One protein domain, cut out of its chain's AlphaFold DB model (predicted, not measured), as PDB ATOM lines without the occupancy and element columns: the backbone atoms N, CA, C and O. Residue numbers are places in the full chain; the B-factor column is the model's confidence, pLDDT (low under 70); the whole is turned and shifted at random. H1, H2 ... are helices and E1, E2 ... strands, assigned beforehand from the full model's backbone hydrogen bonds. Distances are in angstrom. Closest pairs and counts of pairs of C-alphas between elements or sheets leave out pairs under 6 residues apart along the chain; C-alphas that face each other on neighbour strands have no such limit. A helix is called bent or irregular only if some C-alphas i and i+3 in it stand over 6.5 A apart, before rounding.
ATOM      1  N   GLU A   5     412.726 283.615 375.623       83.69
ATOM      2  CA  GLU A   5     412.773 284.582 374.526       83.69
ATOM      3  C   GLU A   5     412.672 286.042 375.002       83.69
ATOM      4  O   GLU A   5     412.989 286.962 374.250       83.69
ATOM      5  N   GLU A   6     412.243 286.282 376.245       82.50
ATOM      6  CA  GLU A   6     412.252 287.615 376.862       82.50
ATOM      7  C   GLU A   6     413.634 287.975 377.427       82.50
ATOM      8  O   GLU A   6     413.926 289.149 377.622       82.50
ATOM      9  N   LEU A   7     414.483 286.978 377.697       83.06
ATOM     10  CA  LEU A   7     415.794 287.155 378.331       83.06
ATOM     11  C   LEU A   7     416.957 286.950 377.362       83.06
ATOM     12  O   LEU A   7     418.026 287.529 377.554       83.06
ATOM     13  N   ILE A   8     416.765 286.090 376.365       85.69
ATOM     14  CA  ILE A   8     417.796 285.647 375.437       85.69
ATOM     15  C   ILE A   8     417.311 285.892 374.012       85.69
ATOM     16  O   ILE A   8     416.197 285.512 373.648       85.69
ATOM     17  N   ASP A   9     418.166 286.528 373.222       87.50
ATOM     18  CA  ASP A   9     417.978 286.713 371.794       87.50
ATOM     19  C   ASP A   9     418.623 285.561 371.015       87.50
ATOM     20  O   ASP A   9     419.744 285.138 371.322       87.50
ATOM     21  N   PHE A  10     417.898 285.056 370.018       87.25
ATOM     22  CA  PHE A  10     418.279 283.895 369.220       87.25
ATOM     23  C   PHE A  10     418.283 284.266 367.743       87.25
ATOM     24  O   PHE A  10     417.258 284.658 367.187       87.25
ATOM     25  N   LYS A  11     419.406 284.032 367.065       87.31
ATOM     26  CA  LYS A  11     419.415 283.981 365.599       87.31
ATOM     27  C   LYS A  11     418.717 282.707 365.108       87.31
ATOM     28  O   LYS A  11     418.621 281.713 365.827       87.31
ATOM     29  N   LEU A  12     418.261 282.706 363.853       73.81
ATOM     30  CA  LEU A  12     417.489 281.593 363.280       73.81
ATOM     31  C   LEU A  12     418.213 280.233 363.402       73.81
ATOM     32  O   LEU A  12     417.614 279.233 363.788       73.81
ATOM     33  N   ASN A  13     419.521 280.209 363.143       80.12
ATOM     34  CA  ASN A  13     420.377 279.025 363.283       80.12
ATOM     35  C   ASN A  13     420.689 278.655 364.748       80.12
ATOM     36  O   ASN A  13     420.936 277.495 365.063       80.12
ATOM     37  N   GLU A  14     420.656 279.624 365.661       87.44
ATOM     38  CA  GLU A  14     420.899 279.425 367.091       87.44
ATOM     39  C   GLU A  14     419.704 278.782 367.805       87.44
ATOM     40  O   GLU A  14     419.890 278.068 368.793       87.44
ATOM     41  N   LYS A  15     418.483 279.000 367.300       87.00
ATOM     42  CA  LYS A  15     417.274 278.408 367.879       87.00
ATOM     43  C   LYS A  15     417.274 276.882 367.763       87.00
ATOM     44  O   LYS A  15     417.000 276.210 368.751       87.00
ATOM     45  N   GLN A  16     417.691 276.340 366.616       86.88
ATOM     46  CA  GLN A  16     417.835 274.890 366.419       86.88
ATOM     47  C   GLN A  16     418.865 274.277 367.381       86.88
ATOM     48  O   GLN A  16     418.617 273.240 367.998       86.88
ATOM     49  N   ASP A  17     420.009 274.950 367.551       88.50
ATOM     50  CA  ASP A  17     421.036 274.588 368.535       88.50
ATOM     51  C   ASP A  17     420.441 274.551 369.955       88.50
ATOM     52  O   ASP A  17     420.627 273.585 370.703       88.50
ATOM     53  N   TYR A  18     419.700 275.593 370.336       91.19
ATOM     54  CA  TYR A  18     419.032 275.667 371.631       91.19
ATOM     55  C   TYR A  18     418.023 274.539 371.834       91.19
ATOM     56  O   TYR A  18     418.074 273.877 372.872       91.19
ATOM     57  N   ASP A  19     417.143 274.289 370.869       89.19
ATOM     58  CA  ASP A  19     416.103 273.268 370.986       89.19
ATOM     59  C   ASP A  19     416.730 271.879 371.190       89.19
ATOM     60  O   ASP A  19     416.324 271.145 372.091       89.19
ATOM     61  N   LYS A  20     417.820 271.571 370.473       89.56
ATOM     62  CA  LYS A  20     418.587 270.330 370.658       89.56
ATOM     63  C   LYS A  20     419.225 270.220 372.047       89.56
ATOM     64  O   LYS A  20     419.076 269.207 372.727       89.56
ATOM     65  N   TYR A  21     419.984 271.228 372.485       89.12
ATOM     66  CA  TYR A  21     420.752 271.119 373.735       89.12
ATOM     67  C   TYR A  21     419.908 271.331 374.994       89.12
ATOM     68  O   TYR A  21     420.251 270.801 376.054       89.12
ATOM     69  N   SER A  22     418.805 272.075 374.902       89.81
ATOM     70  CA  SER A  22     417.901 272.313 376.028       89.81
ATOM     71  C   SER A  22     417.119 271.066 376.440       89.81
ATOM     72  O   SER A  22     416.804 270.937 377.621       89.81
ATOM     73  N   GLN A  23     416.900 270.111 375.530       89.69
ATOM     74  CA  GLN A  23     416.348 268.790 375.862       89.69
ATOM     75  C   GLN A  23     417.291 267.966 376.749       89.69
ATOM     76  O   GLN A  23     416.838 267.234 377.619       89.69
ATOM     77  N   ILE A  24     418.604 268.122 376.566       87.81
ATOM     78  CA  ILE A  24     419.622 267.386 377.333       87.81
ATOM     79  C   ILE A  24     419.925 268.091 378.660       87.81
ATOM     80  O   ILE A  24     420.122 267.452 379.688       87.81
ATOM     81  N   ARG A  25     420.016 269.425 378.637       84.44
ATOM     82  CA  ARG A  25     420.506 270.233 379.770       84.44
ATOM     83  C   ARG A  25     419.401 270.868 380.610       84.44
ATOM     84  O   ARG A  25     419.685 271.412 381.673       84.44
ATOM     85  N   GLY A  26     418.165 270.828 380.123       87.50
ATOM     86  CA  GLY A  26     417.014 271.497 380.709       87.50
ATOM     87  C   GLY A  26     416.940 272.983 380.345       87.50
ATOM     88  O   GLY A  26     417.906 273.736 380.466       87.50
ATOM     89  N   GLN A  27     415.751 273.445 379.959       89.00
ATOM     90  CA  GLN A  27     415.487 274.860 379.653       89.00
ATOM     91  C   GLN A  27     415.709 275.778 380.870       89.00
ATOM     92  O   GLN A  27     416.140 276.924 380.727       89.00
ATOM     93  N   GLN A  28     415.481 275.253 382.080       87.62
ATOM     94  CA  GLN A  28     415.693 275.977 383.339       87.62
ATOM     95  C   GLN A  28     417.135 276.457 383.507       87.62
ATOM     96  O   GLN A  28     417.359 277.523 384.075       87.62
ATOM     97  N   LEU A  29     418.106 275.723 382.957       87.81
ATOM     98  CA  LEU A  29     419.511 276.111 382.973       87.81
ATOM     99  C   LEU A  29     419.739 277.444 382.253       87.81
ATOM    100  O   LEU A  29     420.388 278.352 382.767       87.81
ATOM    101  N   TYR A  30     419.174 277.569 381.056       89.50
ATOM    102  CA  TYR A  30     419.324 278.759 380.230       89.50
ATOM    103  C   TYR A  30     418.548 279.937 380.819       89.50
ATOM    104  O   TYR A  30     419.068 281.049 380.853       89.50
ATOM    105  N   LEU A  31     417.350 279.691 381.360       86.94
ATOM    106  CA  LEU A  31     416.587 280.694 382.108       86.94
ATOM    107  C   LEU A  31     417.350 281.197 383.336       86.94
ATOM    108  O   LEU A  31     417.359 282.398 383.603       86.94
ATOM    109  N   PHE A  32     417.993 280.296 384.080       85.69
ATOM    110  CA  PHE A  32     418.822 280.634 385.231       85.69
ATOM    111  C   PHE A  32     419.968 281.568 384.833       85.69
ATOM    112  O   PHE A  32     420.116 282.636 385.426       85.69
ATOM    113  N   ILE A  33     420.731 281.204 383.799       86.25
ATOM    114  CA  ILE A  33     421.849 282.017 383.312       86.25
ATOM    115  C   ILE A  33     421.351 283.350 382.758       86.25
ATOM    116  O   ILE A  33     421.905 284.392 383.100       86.25
ATOM    117  N   GLY A  34     420.271 283.327 381.973       85.25
ATOM    118  CA  GLY A  34     419.620 284.523 381.457       85.25
ATOM    119  C   GLY A  34     419.285 285.488 382.591       85.25
ATOM    120  O   GLY A  34     419.770 286.609 382.606       85.25
ATOM    121  N   LYS A  35     418.571 285.029 383.626       82.44
ATOM    122  CA  LYS A  35     418.250 285.839 384.817       82.44
ATOM    123  C   LYS A  35     419.476 286.277 385.617       82.44
ATOM    124  O   LYS A  35     419.414 287.288 386.317       82.44
ATOM    125  N   TYR A  36     420.543 285.482 385.627       80.25
ATOM    126  CA  TYR A  36     421.773 285.805 386.345       80.25
ATOM    127  C   TYR A  36     422.515 286.965 385.678       80.25
ATOM    128  O   TYR A  36     422.980 287.866 386.368       80.25
ATOM    129  N   LEU A  37     422.587 286.939 384.349       78.81
ATOM    130  CA  LEU A  37     423.340 287.886 383.534       78.81
ATOM    131  C   LEU A  37     422.528 289.110 383.093       78.81
ATOM    132  O   LEU A  37     423.128 290.113 382.721       78.81
ATOM    133  N   TYR A  38     421.194 289.034 383.110       73.50
ATOM    134  CA  TYR A  38     420.317 290.109 382.645       73.50
ATOM    135  C   TYR A  38     420.573 291.395 383.432       73.50
ATOM    136  O   TYR A  38     420.306 291.467 384.637       73.50
ATOM    137  N   LYS A  39     421.081 292.409 382.735       65.75
ATOM    138  CA  LYS A  39     421.241 293.775 383.224       65.75
ATOM    139  C   LYS A  39     420.453 294.693 382.289       65.75
ATOM    140  O   LYS A  39     420.606 294.594 381.079       65.75
ATOM    141  N   GLU A  40     419.617 295.549 382.872       58.56
ATOM    142  CA  GLU A  40     419.076 296.749 382.208       58.56
ATOM    143  C   GLU A  40     418.284 296.505 380.908       58.56
ATOM    144  O   GLU A  40     418.482 297.187 379.914       58.56
ATOM    145  N   ASP A  41     417.367 295.533 380.909       57.78
ATOM    146  CA  ASP A  41     416.416 295.277 379.807       57.78
ATOM    147  C   ASP A  41     417.001 294.973 378.413       57.78
ATOM    148  O   ASP A  41     416.271 294.870 377.426       57.78
ATOM    149  N   ILE A  42     418.303 294.693 378.332       65.94
ATOM    150  CA  ILE A  42     418.953 294.215 377.112       65.94
ATOM    151  C   ILE A  42     418.933 292.683 377.096       65.94
ATOM    152  O   ILE A  42     419.423 292.018 378.017       65.94
ATOM    153  N   LYS A  43     418.383 292.103 376.022       73.88
ATOM    154  CA  LYS A  43     418.417 290.650 375.809       73.88
ATOM    155  C   LYS A  43     419.853 290.167 375.636       73.88
ATOM    156  O   LYS A  43     420.648 290.752 374.904       73.88
ATOM    157  N   LEU A  44     420.169 289.045 376.271       83.56
ATOM    158  CA  LEU A  44     421.474 288.405 376.146       83.56
ATOM    159  C   LEU A  44     421.557 287.637 374.836       83.56
ATOM    160  O   LEU A  44     420.645 286.896 374.486       83.56
ATOM    161  N   ASN A  45     422.685 287.730 374.147       87.19
ATOM    162  CA  ASN A  45     422.919 286.901 372.974       87.19
ATOM    163  C   ASN A  45     423.019 285.412 373.376       87.19
ATOM    164  O   ASN A  45     423.789 285.059 374.276       87.19
ATOM    165  N   TYR A  46     422.284 284.525 372.698       88.88
ATOM    166  CA  TYR A  46     422.317 283.088 372.982       88.88
ATOM    167  C   TYR A  46     423.727 282.485 372.923       88.88
ATOM    168  O   TYR A  46     424.066 281.656 373.772       88.88
ATOM    169  N   CYS A  47     424.574 282.899 371.975       88.44
ATOM    170  CA  CYS A  47     425.949 282.408 371.894       88.44
ATOM    171  C   CYS A  47     426.737 282.691 373.175       88.44
ATOM    172  O   CYS A  47     427.499 281.826 373.598       88.44
ATOM    173  N   TYR A  48     426.499 283.825 373.838       88.19
ATOM    174  CA  TYR A  48     427.128 284.131 375.124       88.19
ATOM    175  C   TYR A  48     426.718 283.131 376.211       88.19
ATOM    176  O   TYR A  48     427.559 282.546 376.894       88.19
ATOM    177  N   VAL A  49     425.411 282.872 376.339       89.25
ATOM    178  CA  VAL A  49     424.868 281.909 377.311       89.25
ATOM    179  C   VAL A  49     425.386 280.500 377.018       89.25
ATOM    180  O   VAL A  49     425.855 279.803 377.921       89.25
ATOM    181  N   LYS A  50     425.355 280.086 375.746       90.88
ATOM    182  CA  LYS A  50     425.883 278.799 375.280       90.88
ATOM    183  C   LYS A  50     427.362 278.648 375.633       90.88
ATOM    184  O   LYS A  50     427.758 277.602 376.155       90.88
ATOM    185  N   ASP A  51     428.167 279.670 375.372       91.62
ATOM    186  CA  ASP A  51     429.608 279.632 375.588       91.62
ATOM    187  C   ASP A  51     429.988 279.664 377.067       91.62
ATOM    188  O   ASP A  51     430.929 278.971 377.450       91.62
ATOM    189  N   LEU A  52     429.210 280.334 377.922       90.56
ATOM    190  CA  LEU A  52     429.386 280.262 379.373       90.56
ATOM    191  C   LEU A  52     429.149 278.843 379.909       90.56
ATOM    192  O   LEU A  52     429.956 278.336 380.689       90.56
ATOM    193  N   ILE A  53     428.100 278.156 379.439       91.19
ATOM    194  CA  ILE A  53     427.852 276.756 379.822       91.19
ATOM    195  C   ILE A  53     428.975 275.848 379.306       91.19
ATOM    196  O   ILE A  53     429.427 274.943 380.006       91.19
ATOM    197  N   ARG A  54     429.434 276.063 378.065       92.44
ATOM    198  CA  ARG A  54     430.548 275.294 377.486       92.44
ATOM    199  C   ARG A  54     431.841 275.518 378.258       92.44
ATOM    200  O   ARG A  54     432.579 274.558 378.446       92.44
ATOM    201  N   TYR A  55     432.108 276.746 378.689       93.62
ATOM    202  CA  TYR A  55     433.295 277.080 379.461       93.62
ATOM    203  C   TYR A  55     433.312 276.362 380.807       93.62
ATOM    204  O   TYR A  55     434.285 275.676 381.109       93.62
ATOM    205  N   ASP A  56     432.214 276.443 381.564       91.69
ATOM    206  CA  ASP A  56     432.083 275.754 382.851       91.69
ATOM    207  C   ASP A  56     432.243 274.236 382.694       91.69
ATOM    208  O   ASP A  56     433.047 273.620 383.392       91.69
ATOM    209  N   LYS A  57     431.580 273.644 381.690       91.94
ATOM    210  CA  LYS A  57     431.727 272.218 381.383       91.94
ATOM    211  C   LYS A  57     433.175 271.845 381.050       91.94
ATOM    212  O   LYS A  57     433.689 270.888 381.612       91.94
ATOM    213  N   ARG A  58     433.843 272.599 380.170       94.88
ATOM    214  CA  ARG A  58     435.245 272.342 379.793       94.88
ATOM    215  C   ARG A  58     436.178 272.411 380.994       94.88
ATOM    216  O   ARG A  58     437.062 271.569 381.104       94.88
ATOM    217  N   LEU A  59     435.979 273.387 381.883       95.12
ATOM    218  CA  LEU A  59     436.746 273.482 383.121       95.12
ATOM    219  C   LEU A  59     436.541 272.236 383.977       95.12
ATOM    220  O   LEU A  59     437.521 271.635 384.392       95.12
ATOM    221  N   LYS A  60     435.290 271.822 384.204       94.31
ATOM    222  CA  LYS A  60     434.981 270.635 385.012       94.31
ATOM    223  C   LYS A  60     435.568 269.361 384.415       94.31
ATOM    224  O   LYS A  60     436.202 268.613 385.145       94.31
ATOM    225  N   ASP A  61     435.409 269.158 383.109       94.88
ATOM    226  CA  ASP A  61     435.918 267.978 382.406       94.88
ATOM    227  C   ASP A  61     437.460 267.902 382.512       94.88
ATOM    228  O   ASP A  61     438.002 266.846 382.826       94.88
ATOM    229  N   ASN A  62     438.180 269.023 382.344       96.38
ATOM    230  CA  ASN A  62     439.640 269.046 382.528       96.38
ATOM    231  C   ASN A  62     440.037 268.860 383.998       96.38
ATOM    232  O   ASN A  62     440.897 268.042 384.307       96.38
ATOM    233  N   LEU A  63     439.398 269.583 384.923       97.19
ATOM    234  CA  LEU A  63     439.679 269.470 386.356       97.19
ATOM    235  C   LEU A  63     439.460 268.048 386.868       97.19
ATOM    236  O   LEU A  63     440.249 267.587 387.682       97.19
ATOM    237  N   TYR A  64     438.435 267.352 386.379       95.81
ATOM    238  CA  TYR A  64     438.156 265.960 386.723       95.81
ATOM    239  C   TYR A  64     439.368 265.055 386.464       95.81
ATOM    240  O   TYR A  64     439.771 264.309 387.352       95.81
ATOM    241  N   VAL A  65     439.991 265.173 385.285       96.25
ATOM    242  CA  VAL A  65     441.166 264.372 384.898       96.25
ATOM    243  C   VAL A  65     442.346 264.622 385.838       96.25
ATOM    244  O   VAL A  65     442.949 263.681 386.355       96.25
ATOM    245  N   TYR A  66     442.661 265.890 386.105       97.94
ATOM    246  CA  TYR A  66     443.800 266.244 386.954       97.94
ATOM    247  C   TYR A  66     443.548 265.958 388.440       97.94
ATOM    248  O   TYR A  66     444.470 265.581 389.155       97.94
ATOM    249  N   LEU A  67     442.304 266.067 388.910       97.50
ATOM    250  CA  LEU A  67     441.923 265.633 390.255       97.50
ATOM    251  C   LEU A  67     442.054 264.115 390.414       97.50
ATOM    252  O   LEU A  67     442.572 263.674 391.433       97.50
ATOM    253  N   GLY A  68     441.662 263.333 389.403       95.50
ATOM    254  CA  GLY A  68     441.910 261.887 389.381       95.50
ATOM    255  C   GLY A  68     443.406 261.561 389.402       95.50
ATOM    256  O   GLY A  68     443.850 260.754 390.208       95.50
ATOM    257  N   THR A  69     444.206 262.287 388.614       96.50
ATOM    258  CA  THR A  69     445.676 262.147 388.619       96.50
ATOM    259  C   THR A  69     446.271 262.436 390.001       96.50
ATOM    260  O   THR A  69     447.175 261.738 390.451       96.50
ATOM    261  N   PHE A  70     445.767 263.458 390.698       97.06
ATOM    262  CA  PHE A  70     446.176 263.760 392.068       97.06
ATOM    263  C   PHE A  70     445.791 262.638 393.045       97.06
ATOM    264  O   PHE A  70     446.615 262.253 393.869       97.06
ATOM    265  N   GLU A  71     444.578 262.086 392.941       95.44
ATOM    266  CA  GLU A  71     444.145 260.938 393.750       95.44
ATOM    267  C   GLU A  71     445.068 259.722 393.537       95.44
ATOM    268  O   GLU A  71     445.528 259.125 394.510       95.44
ATOM    269  N   ASP A  72     445.410 259.393 392.289       94.62
ATOM    270  CA  ASP A  72     446.312 258.277 391.967       94.62
ATOM    271  C   ASP A  72     447.757 258.524 392.427       94.62
ATOM    272  O   ASP A  72     448.437 257.607 392.901       94.62
ATOM    273  N   TYR A  73     448.216 259.777 392.381       94.56
ATOM    274  CA  TYR A  73     449.497 260.160 392.967       94.56
ATOM    275  C   TYR A  73     449.520 259.925 394.485       94.56
ATOM    276  O   TYR A  73     450.464 259.318 394.990       94.56
ATOM    277  N   LEU A  74     448.470 260.314 395.219       93.44
ATOM    278  CA  LEU A  74     448.391 260.049 396.663       93.44
ATOM    279  C   LEU A  74     448.382 258.551 396.982       93.44
ATOM    280  O   LEU A  74     449.025 258.134 397.941       93.44
ATOM    281  N   LYS A  75     447.686 257.735 396.181       93.25
ATOM    282  CA  LYS A  75     447.722 256.273 396.329       93.25
ATOM    283  C   LYS A  75     449.142 255.737 396.170       93.25
ATOM    284  O   LYS A  75     449.572 254.936 396.991       93.25
ATOM    285  N   THR A  76     449.875 256.226 395.171       91.62
ATOM    286  CA  THR A  76     451.274 255.839 394.930       91.62
ATOM    287  C   THR A  76     452.153 256.150 396.140       91.62
ATOM    288  O   THR A  76     452.884 255.278 396.597       91.62
ATOM    289  N   LEU A  77     451.999 257.337 396.741       90.06
ATOM    290  CA  LEU A  77     452.719 257.698 397.969       90.06
ATOM    291  C   LEU A  77     452.441 256.738 399.134       90.06
ATOM    292  O   LEU A  77     453.313 256.536 399.970       90.06
ATOM    293  N   ILE A  78     451.239 256.162 399.203       91.44
ATOM    294  CA  ILE A  78     450.893 255.167 400.222       91.44
ATOM    295  C   ILE A  78     451.501 253.809 399.855       91.44
ATOM    296  O   ILE A  78     452.120 253.180 400.710       91.44
ATOM    297  N   TYR A  79     451.370 253.369 398.599       90.38
ATOM    298  CA  TYR A  79     451.902 252.086 398.123       90.38
ATOM    299  C   TYR A  79     453.409 251.967 398.326       90.38
ATOM    300  O   TYR A  79     453.882 250.932 398.772       90.38
ATOM    301  N   GLU A  80     454.156 253.024 398.016       88.56
ATOM    302  CA  GLU A  80     455.621 253.000 398.053       88.56
ATOM    303  C   GLU A  80     456.199 253.129 399.465       88.56
ATOM    304  O   GLU A  80     457.377 252.855 399.667       88.56
ATOM    305  N   LYS A  81     455.393 253.572 400.435       88.19
ATOM    306  CA  LYS A  81     455.860 253.863 401.798       88.19
ATOM    307  C   LYS A  81     455.269 252.946 402.853       88.19
ATOM    308  O   LYS A  81     455.643 253.066 404.019       88.19
ATOM    309  N   THR A  82     454.309 252.088 402.499       90.75
ATOM    310  CA  THR A  82     453.594 251.282 403.490       90.75
ATOM    311  C   THR A  82     453.229 249.887 403.043       90.75
ATOM    312  O   THR A  82     452.890 249.663 401.885       90.75
ATOM    313  N   ASN A  83     453.129 249.001 404.034       92.44
ATOM    314  CA  ASN A  83     452.492 247.696 403.924       92.44
ATOM    315  C   ASN A  83     451.205 247.652 404.752       92.44
ATOM    316  O   ASN A  83     451.087 248.294 405.805       92.44
ATOM    317  N   TYR A  84     450.227 246.882 404.281       90.94
ATOM    318  CA  TYR A  84     448.972 246.694 404.990       90.94
ATOM    319  C   TYR A  84     449.069 245.487 405.920       90.94
ATOM    320  O   TYR A  84     449.140 244.335 405.497       90.94
ATOM    321  N   SER A  85     449.078 245.769 407.220       86.75
ATOM    322  CA  SER A  85     449.284 244.764 408.260       86.75
ATOM    323  C   SER A  85     448.048 243.901 408.526       86.75
ATOM    324  O   SER A  85     446.904 244.316 408.328       86.75
ATOM    325  N   VAL A  86     448.276 242.727 409.125       80.38
ATOM    326  CA  VAL A  86     447.225 241.802 409.602       80.38
ATOM    327  C   VAL A  86     446.249 242.480 410.581       80.38
ATOM    328  O   VAL A  86     445.070 242.135 410.636       80.38
ATOM    329  N   ASN A  87     446.703 243.516 411.294       83.69
ATOM    330  CA  ASN A  87     445.889 244.325 412.206       83.69
ATOM    331  C   ASN A  87     444.988 245.353 411.492       83.69
ATOM    332  O   ASN A  87     444.420 246.224 412.153       83.69
ATOM    333  N   LYS A  88     444.848 245.260 410.163       84.81
ATOM    334  CA  LYS A  88     444.021 246.134 409.318       84.81
ATOM    335  C   LYS A  88     444.447 247.605 409.354       84.81
ATOM    336  O   LYS A  88     443.613 248.508 409.428       84.81
ATOM    337  N   LYS A  89     445.759 247.846 409.352       87.88
ATOM    338  CA  LYS A  89     446.362 249.188 409.376       87.88
ATOM    339  C   LYS A  89     447.522 249.284 408.397       87.88
ATOM    340  O   LYS A  89     448.288 248.326 408.282       87.88
ATOM    341  N   PHE A  90     447.677 250.452 407.780       90.62
ATOM    342  CA  PHE A  90     448.879 250.811 407.030       90.62
ATOM    343  C   PHE A  90     450.034 251.049 408.003       90.62
ATOM    344  O   PHE A  90     449.858 251.692 409.038       90.62
ATOM    345  N   GLN A  91     451.198 250.499 407.684       90.12
ATOM    346  CA  GLN A  91     452.418 250.633 408.473       90.12
ATOM    347  C   GLN A  91     453.557 251.044 407.552       90.12
ATOM    348  O   GLN A  91     453.670 250.491 406.462       90.12
ATOM    349  N   LEU A  92     454.384 251.993 407.998       90.12
ATOM    350  CA  LEU A  92     455.609 252.360 407.290       90.12
ATOM    351  C   LEU A  92     456.450 251.115 407.010       90.12
ATOM    352  O   LEU A  92     456.657 250.290 407.901       90.12
ATOM    353  N   SER A  93     456.917 250.999 405.776       88.25
ATOM    354  CA  SER A  93     457.742 249.890 405.318       88.25
ATOM    355  C   SER A  93     458.739 250.398 404.288       88.25
ATOM    356  O   SER A  93     458.374 251.173 403.407       88.25
ATOM    357  N   GLU A  94     459.985 249.945 404.399       83.69
ATOM    358  CA  GLU A  94     461.004 250.122 403.358       83.69
ATOM    359  C   GLU A  94     460.957 248.984 402.322       83.69
ATOM    360  O   GLU A  94     461.516 249.102 401.234       83.69
ATOM    361  N   GLU A  95     460.270 247.885 402.643       87.06
ATOM    362  CA  GLU A  95     460.057 246.763 401.734       87.06
ATOM    363  C   GLU A  95     458.813 247.004 400.880       87.06
ATOM    364  O   GLU A  95     457.721 247.232 401.413       87.06
ATOM    365  N   ILE A  96     458.982 246.904 399.561       81.88
ATOM    366  CA  ILE A  96     457.883 246.954 398.597       81.88
ATOM    367  C   ILE A  96     457.104 245.636 398.662       81.88
ATOM    368  O   ILE A  96     457.610 244.589 398.259       81.88
ATOM    369  N   ASP A  97     455.851 245.708 399.106       86.81
ATOM    370  CA  ASP A  97     454.867 244.625 399.034       86.81
ATOM    371  C   ASP A  97     453.539 245.138 398.440       86.81
ATOM    372  O   ASP A  97     453.217 246.327 398.437       86.81
ATOM    373  N   HIS A  98     452.746 244.227 397.886       89.75
ATOM    374  CA  HIS A  98     451.485 244.527 397.219       89.75
ATOM    375  C   HIS A  98     450.293 244.646 398.178       89.75
ATOM    376  O   HIS A  98     449.202 245.004 397.729       89.75
ATOM    377  N   SER A  99     450.449 244.376 399.478       92.19
ATOM    378  CA  SER A  99     449.339 244.397 400.445       92.19
ATOM    379  C   SER A  99     448.587 245.734 400.485       92.19
ATOM    380  O   SER A  99     447.356 245.740 400.422       92.19
ATOM    381  N   SER A 100     449.292 246.870 400.500       90.94
ATOM    382  CA  SER A 100     448.679 248.210 400.460       90.94
ATOM    383  C   SER A 100     447.944 248.485 399.149       90.94
ATOM    384  O   SER A 100     446.860 249.075 399.149       90.94
ATOM    385  N   PHE A 101     448.510 248.028 398.028       91.19
ATOM    386  CA  PHE A 101     447.872 248.125 396.720       91.19
ATOM    387  C   PHE A 101     446.570 247.321 396.678       91.19
ATOM    388  O   PHE A 101     445.535 247.850 396.267       91.19
ATOM    389  N   ILE A 102     446.607 246.068 397.133       90.62
ATOM    390  CA  ILE A 102     445.443 245.179 397.175       90.62
ATOM    391  C   ILE A 102     444.355 245.791 398.056       90.62
ATOM    392  O   ILE A 102     443.215 245.923 397.615       90.62
ATOM    393  N   GLU A 103     444.689 246.219 399.272       91.69
ATOM    394  CA  GLU A 103     443.709 246.773 400.209       91.69
ATOM    395  C   GLU A 103     442.994 248.010 399.638       91.69
ATOM    396  O   GLU A 103     441.764 248.082 399.674       91.69
ATOM    397  N   ILE A 104     443.742 248.964 399.072       90.81
ATOM    398  CA  ILE A 104     443.163 250.210 398.543       90.81
ATOM    399  C   ILE A 104     442.261 249.945 397.334       90.81
ATOM    400  O   ILE A 104     441.225 250.591 397.200       90.81
ATOM    401  N   ASN A 105     442.635 249.012 396.453       87.94
ATOM    402  CA  ASN A 105     441.900 248.772 395.207       87.94
ATOM    403  C   ASN A 105     440.755 247.758 395.340       87.94
ATOM    404  O   ASN A 105     439.889 247.710 394.472       87.94
ATOM    405  N   THR A 106     440.728 246.948 396.400       85.50
ATOM    406  CA  THR A 106     439.662 245.949 396.609       85.50
ATOM    407  C   THR A 106     438.504 246.463 397.455       85.50
ATOM    408  O   THR A 106     437.422 245.876 397.428       85.50
ATOM    409  N   LYS A 107     438.687 247.566 398.192       79.12
ATOM    410  CA  LYS A 107     437.640 248.159 399.031       79.12
ATOM    411  C   LYS A 107     437.179 249.505 398.493       79.12
ATOM    412  O   LYS A 107     437.946 250.459 398.426       79.12
ATOM    413  N   GLU A 108     435.874 249.619 398.259       69.69
ATOM    414  CA  GLU A 108     435.213 250.862 397.825       69.69
ATOM    415  C   GLU A 108     435.359 252.028 398.824       69.69
ATOM    416  O   GLU A 108     435.046 253.172 398.507       69.69
ATOM    417  N   SER A 109     435.848 251.766 400.041       76.81
ATOM    418  CA  SER A 109     435.976 252.765 401.100       76.81
ATOM    419  C   SER A 109     437.145 253.739 400.935       76.81
ATOM    420  O   SER A 109     437.181 254.722 401.669       76.81
ATOM    421  N   TYR A 110     438.110 253.493 400.044       83.44
ATOM    422  CA  TYR A 110     439.321 254.321 399.925       83.44
ATOM    423  C   TYR A 110     439.144 255.516 398.985       83.44
ATOM    424  O   TYR A 110     439.824 255.656 397.970       83.44
ATOM    425  N   ASP A 111     438.227 256.406 399.361       89.50
ATOM    426  CA  ASP A 111     438.088 257.710 398.721       89.50
ATOM    427  C   ASP A 111     439.244 258.664 399.085       89.50
ATOM    428  O   ASP A 111     440.050 258.413 399.987       89.50
ATOM    429  N   LEU A 112     439.308 259.813 398.405       92.38
ATOM    430  CA  LEU A 112     440.319 260.842 398.663       92.38
ATOM    431  C   LEU A 112     440.381 261.270 400.142       92.38
ATOM    432  O   LEU A 112     441.455 261.605 400.638       92.38
ATOM    433  N   ALA A 113     439.261 261.262 400.873       93.50
ATOM    434  CA  ALA A 113     439.264 261.628 402.286       93.50
ATOM    435  C   ALA A 113     440.023 260.592 403.124       93.50
ATOM    436  O   ALA A 113     440.824 260.971 403.979       93.50
ATOM    437  N   LYS A 114     439.807 259.299 402.858       92.75
ATOM    438  CA  LYS A 114     440.541 258.215 403.516       92.75
ATOM    439  C   LYS A 114     442.021 258.218 403.160       92.75
ATOM    440  O   LYS A 114     442.829 258.073 404.070       92.75
ATOM    441  N   LEU A 115     442.384 258.461 401.900       93.44
ATOM    442  CA  LEU A 115     443.794 258.561 401.495       93.44
ATOM    443  C   LEU A 115     444.532 259.671 402.263       93.44
ATOM    444  O   LEU A 115     445.642 259.462 402.742       93.44
ATOM    445  N   ILE A 116     443.898 260.835 402.446       94.00
ATOM    446  CA  ILE A 116     444.481 261.949 403.213       94.00
ATOM    447  C   ILE A 116     444.683 261.578 404.689       94.00
ATOM    448  O   ILE A 116     445.710 261.937 405.257       94.00
ATOM    449  N   ILE A 117     443.731 260.867 405.305       92.12
ATOM    450  CA  ILE A 117     443.851 260.405 406.701       92.12
ATOM    451  C   ILE A 117     445.032 259.444 406.842       92.12
ATOM    452  O   ILE A 117     445.846 259.608 407.742       92.12
ATOM    453  N   ILE A 118     445.157 258.491 405.919       91.06
ATOM    454  CA  ILE A 118     446.259 257.525 405.905       91.06
ATOM    455  C   ILE A 118     447.606 258.257 405.813       91.06
ATOM    456  O   ILE A 118     448.495 258.013 406.619       91.06
ATOM    457  N   LEU A 119     447.746 259.222 404.899       90.50
ATOM    458  CA  LEU A 119     448.973 260.023 404.763       90.50
ATOM    459  C   LEU A 119     449.290 260.871 406.007       90.50
ATOM    460  O   LEU A 119     450.458 261.040 406.360       90.50
ATOM    461  N   GLU A 120     448.265 261.402 406.678       90.62
ATOM    462  CA  GLU A 120     448.421 262.133 407.939       90.62
ATOM    463  C   GLU A 120     448.932 261.220 409.068       90.62
ATOM    464  O   GLU A 120     449.790 261.640 409.846       90.62
ATOM    465  N   GLU A 121     448.453 259.974 409.120       87.19
ATOM    466  CA  GLU A 121     448.863 258.961 410.102       87.19
ATOM    467  C   GLU A 121     450.276 258.410 409.845       87.19
ATOM    468  O   GLU A 121     451.015 258.178 410.801       87.19
ATOM    469  N   ILE A 122     450.654 258.206 408.578       79.75
ATOM    470  CA  ILE A 122     451.923 257.570 408.187       79.75
ATOM    471  C   ILE A 122     453.121 258.497 408.400       79.75
ATOM    472  O   ILE A 122     454.125 258.077 408.966       79.75
ATOM    473  N   GLU A 123     453.060 259.740 407.916       63.03
ATOM    474  CA  GLU A 123     454.274 260.564 407.801       63.03
ATOM    475  C   GLU A 123     454.379 261.686 408.830       63.03
ATOM    476  O   GLU A 123     455.383 262.398 408.854       63.03
ATOM    477  N   GLY A 124     453.333 261.949 409.619       57.12
ATOM    478  CA  GLY A 124     453.196 263.295 410.176       57.12
ATOM    479  C   GLY A 124     453.368 264.337 409.062       57.12
ATOM    480  O   GLY A 124     454.040 265.353 409.273       57.12
ATOM    481  N   ALA A 125     452.842 264.019 407.862       58.00
ATOM    482  CA  ALA A 125     452.965 264.805 406.642       58.00
ATOM    483  C   ALA A 125     452.842 266.279 407.004       58.00
ATOM    484  O   ALA A 125     451.950 266.640 407.785       58.00
ATOM    485  N   LYS A 126     453.784 267.109 406.522       69.69
ATOM    486  CA  LYS A 126     453.946 268.499 406.977       69.69
ATOM    487  C   LYS A 126     452.559 269.099 407.113       69.69
ATOM    488  O   LYS A 126     451.831 269.133 406.126       69.69
ATOM    489  N   LYS A 127     452.170 269.530 408.321       76.44
ATOM    490  CA  LYS A 127     450.774 269.907 408.639       76.44
ATOM    491  C   LYS A 127     450.132 270.820 407.586       76.44
ATOM    492  O   LYS A 127     448.918 270.819 407.425       76.44
ATOM    493  N   GLU A 128     450.941 271.604 406.880       85.06
ATOM    494  CA  GLU A 128     450.507 272.463 405.783       85.06
ATOM    495  C   GLU A 128     450.112 271.720 404.490       85.06
ATOM    496  O   GLU A 128     449.120 272.087 403.866       85.06
ATOM    497  N   GLU A 129     450.803 270.642 404.110       90.50
ATOM    498  CA  GLU A 129     450.460 269.811 402.944       90.50
ATOM    499  C   GLU A 129     449.120 269.104 403.148       90.50
ATOM    500  O   GLU A 129     448.249 269.173 402.284       90.50
ATOM    501  N   ILE A 130     448.885 268.533 404.336       91.69
ATOM    502  CA  ILE A 130     447.593 267.916 404.676       91.69
ATOM    503  C   ILE A 130     446.451 268.937 404.632       91.69
ATOM    504  O   ILE A 130     445.365 268.630 404.131       91.69
ATOM    505  N   LYS A 131     446.669 270.171 405.108       92.19
ATOM    506  CA  LYS A 131     445.666 271.241 404.967       92.19
ATOM    507  C   LYS A 131     445.367 271.532 403.503       92.19
ATOM    508  O   LYS A 131     444.198 271.671 403.148       92.19
ATOM    509  N   ASP A 132     446.391 271.624 402.661       95.38
ATOM    510  CA  ASP A 132     446.200 271.852 401.232       95.38
ATOM    511  C   ASP A 132     445.475 270.676 400.563       95.38
ATOM    512  O   ASP A 132     444.536 270.903 399.802       95.38
ATOM    513  N   PHE A 133     445.794 269.425 400.909       95.31
ATOM    514  CA  PHE A 133     445.077 268.250 400.402       95.31
ATOM    515  C   PHE A 133     443.601 268.262 400.801       95.31
ATOM    516  O   PHE A 133     442.732 267.970 399.979       95.31
ATOM    517  N   ARG A 134     443.284 268.675 402.034       94.94
ATOM    518  CA  ARG A 134     441.894 268.851 402.484       94.94
ATOM    519  C   ARG A 134     441.172 269.932 401.672       94.94
ATOM    520  O   ARG A 134     440.025 269.717 401.278       94.94
ATOM    521  N   LYS A 135     441.838 271.045 401.342       95.94
ATOM    522  CA  LYS A 135     441.267 272.066 400.443       95.94
ATOM    523  C   LYS A 135     441.080 271.530 399.017       95.94
ATOM    524  O   LYS A 135     440.041 271.792 398.416       95.94
ATOM    525  N   ILE A 136     442.029 270.749 398.490       97.38
ATOM    526  CA  ILE A 136     441.905 270.086 397.180       97.38
ATOM    527  C   ILE A 136     440.729 269.106 397.185       97.38
ATOM    528  O   ILE A 136     439.953 269.101 396.235       97.38
ATOM    529  N   LYS A 137     440.512 268.344 398.262       96.12
ATOM    530  CA  LYS A 137     439.327 267.485 398.421       96.12
ATOM    531  C   LYS A 137     438.028 268.295 398.359       96.12
ATOM    532  O   LYS A 137     437.078 267.904 397.684       96.12
ATOM    533  N   ASP A 138     437.964 269.437 399.036       94.56
ATOM    534  CA  ASP A 138     436.777 270.298 398.987       94.56
ATOM    535  C   ASP A 138     436.573 270.924 397.599       94.56
ATOM    536  O   ASP A 138     435.436 271.092 397.143       94.56
ATOM    537  N   PHE A 139     437.665 271.242 396.902       95.44
ATOM    538  CA  PHE A 139     437.629 271.668 395.509       95.44
ATOM    539  C   PHE A 139     437.119 270.552 394.593       95.44
ATOM    540  O   PHE A 139     436.189 270.785 393.819       95.44
ATOM    541  N   ARG A 140     437.642 269.332 394.753       94.88
ATOM    542  CA  ARG A 140     437.215 268.119 394.052       94.88
ATOM    543  C   ARG A 140     435.723 267.908 394.201       94.88
ATOM    544  O   ARG A 140     435.028 267.807 393.199       94.88
ATOM    545  N   ASN A 141     435.198 267.950 395.422       92.56
ATOM    546  CA  ASN A 141     433.760 267.815 395.659       92.56
ATOM    547  C   ASN A 141     432.956 268.856 394.867       92.56
ATOM    548  O   ASN A 141     432.007 268.508 394.169       92.56
ATOM    549  N   LYS A 142     433.380 270.126 394.871       91.38
ATOM    550  CA  LYS A 142     432.714 271.190 394.098       91.38
ATOM    551  C   LYS A 142     432.772 270.974 392.582       91.38
ATOM    552  O   LYS A 142     431.801 271.310 391.911       91.38
ATOM    553  N   VAL A 143     433.868 270.431 392.051       92.94
ATOM    554  CA  VAL A 143     433.996 270.068 390.626       92.94
ATOM    555  C   VAL A 143     433.077 268.901 390.266       92.94
ATOM    556  O   VAL A 143     432.474 268.905 389.195       92.94
ATOM    557  N   MET A 144     432.929 267.934 391.168       87.25
ATOM    558  CA  MET A 144     432.170 266.700 390.937       87.25
ATOM    559  C   MET A 144     430.656 266.898 391.077       87.25
ATOM    560  O   MET A 144     429.878 266.221 390.411       87.25
ATOM    561  N   HIS A 145     430.209 267.846 391.904       81.69
ATOM    562  CA  HIS A 145     428.789 268.182 392.004       81.69
ATOM    563  C   HIS A 145     428.268 268.834 390.713       81.69
ATOM    564  O   HIS A 145     428.975 269.586 390.045       81.69
ATOM    565  N   HIS A 146     426.994 268.621 390.369       69.06
ATOM    566  CA  HIS A 146     426.366 269.136 389.136       69.06
ATOM    567  C   HIS A 146     426.158 270.665 389.087       69.06
ATOM    568  O   HIS A 146     425.542 271.176 388.156       69.06
ATOM    569  N   ASN A 147     426.716 271.411 390.037       82.31
ATOM    570  CA  ASN A 147     426.624 272.867 390.091       82.31
ATOM    571  C   ASN A 147     427.653 273.536 389.167       82.31
ATOM    572  O   ASN A 147     428.689 272.946 388.840       82.31
ATOM    573  N   PHE A 148     427.382 274.782 388.774       84.69
ATOM    574  CA  PHE A 148     428.374 275.619 388.099       84.69
ATOM    575  C   PHE A 148     429.522 275.955 389.048       84.69
ATOM    576  O   PHE A 148     429.320 276.268 390.224       84.69
ATOM    577  N   LEU A 149     430.737 275.970 388.513       86.31
ATOM    578  CA  LEU A 149     431.901 276.470 389.229       86.31
ATOM    579  C   LEU A 149     431.850 277.993 389.350       86.31
ATOM    580  O   LEU A 149     432.171 278.522 390.415       86.31
ATOM    581  N   LEU A 150     431.416 278.685 388.293       79.50
ATOM    582  CA  LEU A 150     431.467 280.151 388.199       79.50
ATOM    583  C   LEU A 150     430.180 280.865 388.628       79.50
ATOM    584  O   LEU A 150     430.240 282.020 389.044       79.50
ATOM    585  N   LEU A 151     429.025 280.202 388.531       76.62
ATOM    586  CA  LEU A 151     427.719 280.816 388.772       76.62
ATOM    587  C   LEU A 151     427.073 280.249 390.034       76.62
ATOM    588  O   LEU A 151     426.850 279.045 390.139       76.62
ATOM    589  N   LYS A 152     426.700 281.122 390.969       70.94
ATOM    590  CA  LYS A 152     425.908 280.748 392.144       70.94
ATOM    591  C   LYS A 152     424.801 281.773 392.355       70.94
ATOM    592  O   LYS A 152     425.078 282.965 392.464       70.94
ATOM    593  N   TYR A 153     423.549 281.309 392.376       58.22
ATOM    594  CA  TYR A 153     422.359 282.172 392.359       58.22
ATOM    595  C   TYR A 153     422.367 283.244 393.455       58.22
ATOM    596  O   TYR A 153     422.059 284.404 393.201       58.22
ATOM    597  N   GLU A 154     422.758 282.835 394.660       59.31
ATOM    598  CA  GLU A 154     422.748 283.638 395.887       59.31
ATOM    599  C   GLU A 154     423.822 284.740 395.887       59.31
ATOM    600  O   GLU A 154     423.795 285.646 396.712       59.31
ATOM    601  N   GLU A 155     424.771 284.692 394.945       61.47
ATOM    602  CA  GLU A 155     426.005 285.474 394.974       61.47
ATOM    603  C   GLU A 155     426.218 286.291 393.687       61.47
ATOM    604  O   GLU A 155     427.356 286.536 393.284       61.47
ATOM    605  N   LYS A 156     425.137 286.784 393.055       56.00
ATOM    606  CA  LYS A 156     425.190 287.605 391.819       56.00
ATOM    607  C   LYS A 156     426.225 288.748 391.835       56.00
ATOM    608  O   LYS A 156     426.667 289.185 390.779       56.00
ATOM    609  N   LYS A 157     426.635 289.233 393.016       56.41
ATOM    610  CA  LYS A 157     427.615 290.322 393.207       56.41
ATOM    611  C   LYS A 157     429.069 289.864 393.429       56.41
ATOM    612  O   LYS A 157     429.922 290.700 393.703       56.41
ATOM    613  N   LYS A 158     429.376 288.567 393.330       70.25
ATOM    614  CA  LYS A 158     430.660 287.987 393.775       70.25
ATOM    615  C   LYS A 158     431.396 287.152 392.727       70.25
ATOM    616  O   LYS A 158     432.315 286.404 393.069       70.25
ATOM    617  N   ILE A 159     431.076 287.311 391.441       78.44
ATOM    618  CA  ILE A 159     431.753 286.536 390.391       78.44
ATOM    619  C   ILE A 159     433.277 286.701 390.414       78.44
ATOM    620  O   ILE A 159     433.996 285.720 390.273       78.44
ATOM    621  N   GLN A 160     433.777 287.904 390.708       80.25
ATOM    622  CA  GLN A 160     435.215 288.145 390.818       80.25
ATOM    623  C   GLN A 160     435.842 287.354 391.965       80.25
ATOM    624  O   GLN A 160     436.822 286.647 391.757       80.25
ATOM    625  N   SER A 161     435.230 287.360 393.155       82.81
ATOM    626  CA  SER A 161     435.709 286.512 394.256       82.81
ATOM    627  C   SER A 161     435.639 285.021 393.924       82.81
ATOM    628  O   SER A 161     436.452 284.244 394.411       82.81
ATOM    629  N   ARG A 162     434.708 284.610 393.053       85.25
ATOM    630  CA  ARG A 162     434.605 283.224 392.598       85.25
ATOM    631  C   ARG A 162     435.703 282.854 391.606       85.25
ATOM    632  O   ARG A 162     436.222 281.746 391.683       85.25
ATOM    633  N   ILE A 163     436.072 283.773 390.716       87.62
ATOM    634  CA  ILE A 163     437.209 283.625 389.802       87.62
ATOM    635  C   ILE A 163     438.513 283.538 390.592       87.62
ATOM    636  O   ILE A 163     439.298 282.631 390.331       87.62
ATOM    637  N   VAL A 164     438.709 284.412 391.585       89.06
ATOM    638  CA  VAL A 164     439.866 284.356 392.494       89.06
ATOM    639  C   VAL A 164     439.898 283.016 393.224       89.06
ATOM    640  O   VAL A 164     440.879 282.290 393.118       89.06
ATOM    641  N   TRP A 165     438.783 282.612 393.844       91.25
ATOM    642  CA  TRP A 165     438.676 281.307 394.496       91.25
ATOM    643  C   TRP A 165     439.026 280.153 393.543       91.25
ATOM    644  O   TRP A 165     439.765 279.247 393.919       91.25
ATOM    645  N   LEU A 166     438.518 280.168 392.308       92.75
ATOM    646  CA  LEU A 166     438.800 279.121 391.328       92.75
ATOM    647  C   LEU A 166     440.284 279.112 390.931       92.75
ATOM    648  O   LEU A 166     440.883 278.041 390.885       92.75
ATOM    649  N   LYS A 167     440.876 280.287 390.694       94.06
ATOM    650  CA  LYS A 167     442.304 280.455 390.396       94.06
ATOM    651  C   LYS A 167     443.173 279.887 391.515       94.06
ATOM    652  O   LYS A 167     444.048 279.073 391.233       94.06
ATOM    653  N   ASP A 168     442.892 280.243 392.763       94.38
ATOM    654  CA  ASP A 168     443.667 279.782 393.918       94.38
ATOM    655  C   ASP A 168     443.610 278.256 394.059       94.38
ATOM    656  O   ASP A 168     444.628 277.607 394.295       94.38
ATOM    657  N   ASN A 169     442.435 277.657 393.844       96.06
ATOM    658  CA  ASN A 169     442.277 276.203 393.905       96.06
ATOM    659  C   ASN A 169     442.963 275.480 392.738       96.06
ATOM    660  O   ASN A 169     443.538 274.411 392.941       96.06
ATOM    661  N   ILE A 170     442.964 276.067 391.539       97.25
ATOM    662  CA  ILE A 170     443.707 275.539 390.388       97.25
ATOM    663  C   ILE A 170     445.212 275.590 390.654       97.25
ATOM    664  O   ILE A 170     445.899 274.591 390.466       97.25
ATOM    665  N   LEU A 171     445.736 276.719 391.129       96.94
ATOM    666  CA  LEU A 171     447.164 276.858 391.423       96.94
ATOM    667  C   LEU A 171     447.609 275.931 392.560       96.94
ATOM    668  O   LEU A 171     448.696 275.357 392.501       96.94
ATOM    669  N   MET A 172     446.750 275.725 393.557       97.06
ATOM    670  CA  MET A 172     446.986 274.754 394.621       97.06
ATOM    671  C   MET A 172     447.009 273.318 394.090       97.06
ATOM    672  O   MET A 172     447.926 272.580 394.428       97.06
ATOM    673  N   LEU A 173     446.071 272.923 393.222       98.12
ATOM    674  CA  LEU A 173     446.124 271.604 392.586       98.12
ATOM    675  C   LEU A 173     447.412 271.444 391.766       98.12
ATOM    676  O   LEU A 173     448.114 270.451 391.927       98.12
ATOM    677  N   LYS A 174     447.782 272.454 390.964       97.81
ATOM    678  CA  LYS A 174     449.022 272.458 390.169       97.81
ATOM    679  C   LYS A 174     450.249 272.165 391.036       97.81
ATOM    680  O   LYS A 174     451.073 271.349 390.644       97.81
ATOM    681  N   LYS A 175     450.357 272.810 392.204       96.62
ATOM    682  CA  LYS A 175     451.486 272.650 393.138       96.62
ATOM    683  C   LYS A 175     451.730 271.186 393.527       96.62
ATOM    684  O   LYS A 175     452.887 270.815 393.701       96.62
ATOM    685  N   TYR A 176     450.671 270.386 393.652       95.88
ATOM    686  CA  TYR A 176     450.746 269.001 394.128       95.88
ATOM    687  C   TYR A 176     450.547 267.941 393.040       95.88
ATOM    688  O   TYR A 176     450.565 266.751 393.342       95.88
ATOM    689  N   LEU A 177     450.389 268.346 391.779       97.12
ATOM    690  CA  LEU A 177     450.480 267.416 390.658       97.12
ATOM    691  C   LEU A 177     451.942 267.007 390.414       97.12
ATOM    692  O   LEU A 177     452.846 267.830 390.625       97.12
ATOM    693  N   PRO A 178     452.186 265.793 389.883       94.94
ATOM    694  CA  PRO A 178     453.506 265.406 389.396       94.94
ATOM    695  C   PRO A 178     454.053 266.451 388.417       94.94
ATOM    696  O   PRO A 178     453.303 267.000 387.605       94.94
ATOM    697  N   LYS A 179     455.359 266.746 388.494       93.81
ATOM    698  CA  LYS A 179     455.988 267.876 387.777       93.81
ATOM    699  C   LYS A 179     455.656 267.894 386.282       93.81
ATOM    700  O   LYS A 179     455.296 268.946 385.754       93.81
ATOM    701  N   ASP A 180     455.679 266.730 385.641       93.38
ATOM    702  CA  ASP A 180     455.436 266.589 384.201       93.38
ATOM    703  C   ASP A 180     453.987 266.907 383.792       93.38
ATOM    704  O   ASP A 180     453.719 267.285 382.652       93.38
ATOM    705  N   TYR A 181     453.042 266.843 384.735       96.50
ATOM    706  CA  TYR A 181     451.633 267.167 384.503       96.50
ATOM    707  C   TYR A 181     451.330 268.657 384.694       96.50
ATOM    708  O   TYR A 181     450.343 269.152 384.151       96.50
ATOM    709  N   GLN A 182     452.164 269.402 385.426       96.69
ATOM    710  CA  GLN A 182     451.853 270.782 385.823       96.69
ATOM    711  C   GLN A 182     451.724 271.740 384.633       96.69
ATOM    712  O   GLN A 182     450.852 272.612 384.627       96.69
ATOM    713  N   ASN A 183     452.578 271.589 383.617       95.38
ATOM    714  CA  ASN A 183     452.562 272.454 382.433       95.38
ATOM    715  C   ASN A 183     451.363 272.155 381.530       95.38
ATOM    716  O   ASN A 183     450.675 273.078 381.085       95.38
ATOM    717  N   ASN A 184     451.081 270.869 381.298       96.81
ATOM    718  CA  ASN A 184     449.913 270.446 380.525       96.81
ATOM    719  C   ASN A 184     448.618 270.867 381.222       96.81
ATOM    720  O   ASN A 184     447.733 271.414 380.568       96.81
ATOM    721  N   PHE A 185     448.566 270.763 382.552       97.94
ATOM    722  CA  PHE A 185     447.423 271.210 383.336       97.94
ATOM    723  C   PHE A 185     447.084 272.680 383.094       97.94
ATOM    724  O   PHE A 185     445.955 273.015 382.732       97.94
ATOM    725  N   ILE A 186     448.066 273.569 383.236       97.19
ATOM    726  CA  ILE A 186     447.848 275.003 383.026       97.19
ATOM    727  C   ILE A 186     447.476 275.305 381.575       97.19
ATOM    728  O   ILE A 186     446.554 276.085 381.322       97.19
ATOM    729  N   LYS A 187     448.127 274.645 380.614       96.62
ATOM    730  CA  LYS A 187     447.790 274.767 379.192       96.62
ATOM    731  C   LYS A 187     446.334 274.376 378.922       96.62
ATOM    732  O   LYS A 187     445.635 275.114 378.227       96.62
ATOM    733  N   ASP A 188     445.857 273.270 379.479       97.50
ATOM    734  CA  ASP A 188     444.497 272.767 379.273       97.50
ATOM    735  C   ASP A 188     443.439 273.661 379.925       97.50
ATOM    736  O   ASP A 188     442.427 274.001 379.298       97.50
ATOM    737  N   ILE A 189     443.708 274.150 381.138       97.00
ATOM    738  CA  ILE A 189     442.859 275.147 381.797       97.00
ATOM    739  C   ILE A 189     442.787 276.433 380.965       97.00
ATOM    740  O   ILE A 189     441.692 276.922 380.670       97.00
ATOM    741  N   ASN A 190     443.926 276.951 380.498       94.56
ATOM    742  CA  ASN A 190     443.966 278.130 379.635       94.56
ATOM    743  C   ASN A 190     443.264 277.882 378.284       94.56
ATOM    744  O   ASN A 190     442.652 278.798 377.731       94.56
ATOM    745  N   ASN A 191     443.264 276.649 377.769       95.94
ATOM    746  CA  ASN A 191     442.562 276.272 376.539       95.94
ATOM    747  C   ASN A 191     441.034 276.230 376.688       95.94
ATOM    748  O   ASN A 191     440.333 276.367 375.681       95.94
ATOM    749  N   CYS A 192     440.492 276.109 377.905       95.00
ATOM    750  CA  CYS A 192     439.046 276.023 378.129       95.00
ATOM    751  C   CYS A 192     438.285 277.232 377.553       95.00
ATOM    752  O   CYS A 192     437.171 277.070 377.042       95.00
ATOM    753  N   LYS A 193     438.909 278.421 377.558       91.88
ATOM    754  CA  LYS A 193     438.333 279.680 377.048       91.88
ATOM    755  C   LYS A 193     438.502 279.901 375.537       91.88
ATOM    756  O   LYS A 193     437.956 280.863 375.001       91.88
ATOM    757  N   LYS A 194     439.245 279.043 374.823       91.56
ATOM    758  CA  LYS A 194     439.505 279.224 373.382       91.56
ATOM    759  C   LYS A 194     438.229 279.065 372.552       91.56
ATOM    760  O   LYS A 194     437.454 278.122 372.750       91.56
ATOM    761  N   LYS A 195     438.075 279.953 371.561       90.81
ATOM    762  CA  LYS A 195     436.939 279.991 370.619       90.81
ATOM    763  C   LYS A 195     435.574 280.120 371.323       90.81
ATOM    764  O   LYS A 195     434.613 279.487 370.890       90.81
ATOM    765  N   LEU A 196     435.519 280.877 372.423       89.75
ATOM    766  CA  LEU A 196     434.296 281.188 373.170       89.75
ATOM    767  C   LEU A 196     434.108 282.707 373.275       89.75
ATOM    768  O   LEU A 196     435.070 283.439 373.526       89.75
ATOM    769  N   LEU A 197     432.872 283.169 373.122       86.06
ATOM    770  CA  LEU A 197     432.470 284.554 373.330       86.06
ATOM    771  C   LEU A 197     432.180 284.780 374.824       86.06
ATOM    772  O   LEU A 197     431.073 284.534 375.293       86.06
ATOM    773  N   LEU A 198     433.193 285.223 375.574       81.75
ATOM    774  CA  LEU A 198     433.114 285.452 377.024       81.75
ATOM    775  C   LEU A 198     433.665 286.829 377.405       81.75
ATOM    776  O   LEU A 198     434.775 287.201 376.994       81.75
ATOM    777  N   GLU A 199     432.942 287.543 378.268       78.94
ATOM    778  CA  GLU A 199     433.430 288.767 378.898       78.94
ATOM    779  C   GLU A 199     434.627 288.447 379.803       78.94
ATOM    780  O   GLU A 199     434.730 287.361 380.383       78.94
ATOM    781  N   LYS A 200     435.551 289.406 379.949       75.62
ATOM    782  CA  LYS A 200     436.739 289.236 380.807       75.62
ATOM    783  C   LYS A 200     436.368 288.895 382.254       75.62
ATOM    784  O   LYS A 200     437.023 288.068 382.867       75.62
ATOM    785  N   SER A 201     435.277 289.465 382.750       75.81
ATOM    786  CA  SER A 201     434.732 289.260 384.094       75.81
ATOM    787  C   SER A 201     434.174 287.856 384.365       75.81
ATOM    788  O   SER A 201     433.831 287.575 385.509       75.81
ATOM    789  N   TYR A 202     434.078 286.989 383.349       75.12
ATOM    790  CA  TYR A 202     433.525 285.630 383.444       75.12
ATOM    791  C   TYR A 202     434.533 284.545 383.032       75.12
ATOM    792  O   TYR A 202     434.157 283.386 382.856       75.12
ATOM    793  N   LYS A 203     435.817 284.894 382.869       79.19
ATOM    794  CA  LYS A 203     436.875 283.940 382.512       79.19
ATOM    795  C   LYS A 203     438.104 284.100 383.392       79.19
ATOM    796  O   LYS A 203     438.384 285.181 383.895       79.19
TER     797      LYS A 203
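AT A GLANCE: This is residues 5 to 203 of the 207 residues of an uncharacterized protein of Spiroplasma platyhelix PALS-1 (UniProt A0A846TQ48). A rod is built round one long helix, H3; H5, H6 and H8 pack on it, and H7 packs on H6 and H8 to complete a loose, partly crossed bundle of these five helices. At one end of the rod H1 and H2 gather about the beginning of H3; at the other end the small strand hairpin E1 and E2 and the short helix H4 gather about its end. The printed part has 199 residues, with eight named helices and two named strands in the order H1 H2 H3 E1 E2 H4 H5 H6 H7 H8; the sheet, in the order E1 - E2, is antiparallel. The class is mostly helix. The whole is loose, with a radius of gyration of the C-alphas of 21.4 A and spans of 67 by 31 by 31 A.

IN THESE COORDINATES: The sheet holds E1, residues 82 to 84, and E2, residues 90 to 92. H3, residues 46 to 79, is 49.7 A long, from C-alpha 46 at (422.317, 283.088, 372.982) to C-alpha 79 at (451.902, 252.086, 398.123). Before it come H1, residues 12 to 25, 20.3 A, and H2, residues 27 to 37, 15.7 A. H4 is residues 99 to 106 and H5 residues 112 to 123. H6, residues 127 to 144, is 25.9 A long; H7, residues 159 to 176, is 26.1 A. H8, residues 179 to 191, ends at C-alpha 191 (442.562, 276.272, 376.539); it is only just irregular, with C-alphas 180 and 183 6.8 A apart.

HOW THE PARTS SIT: E1 and E2 form an antiparallel hairpin, with N 83 and O 91 within hydrogen-bond range at 2.9 A. The closest C-alphas of E1 and H4, Tyr 84 and Ser 100, are 4.8 A apart. H3 is the hub, touching six helices. H8 touches it at a shallow tilt of 10 degrees, opposite ways; the closest C-alphas, Leu 59 and Ile 189, are 6.5 A apart. H6 touches H3 at a steep tilt of 42 degrees, closest at C-alphas 60 and 143, 5.7 A. H5 and H6 form a helical hairpin, closest at C-alphas 120 and 130, 6.7 A; so do H7 and H8, closest at C-alphas 174 and 182, 5.5 A. H2 only just touches H3, with 3 pairs of C-alphas within 8 A, closest at Ile 33 and Val 49, 6.7 A. H1 and H8 are apart. Every O i to N i+4 pair is within hydrogen-bond range in H2, H4, H5 and H6; the counts are 6 of 10 in H1, 29 of 30 in H3, 13 of 14 in H7 and 7 of 9 in H8.

THE WHOLE: The C-alphas farthest apart, Asp 41 and Glu 95, are 68.8 A apart. The printed part has no cut. The link from H6 to H7, 14 residues, is long. Mean pLDDT of the printed part is 87.2; residues 39 to 42, 108, 123 to 126, 146 and 153 to 157 are under 70.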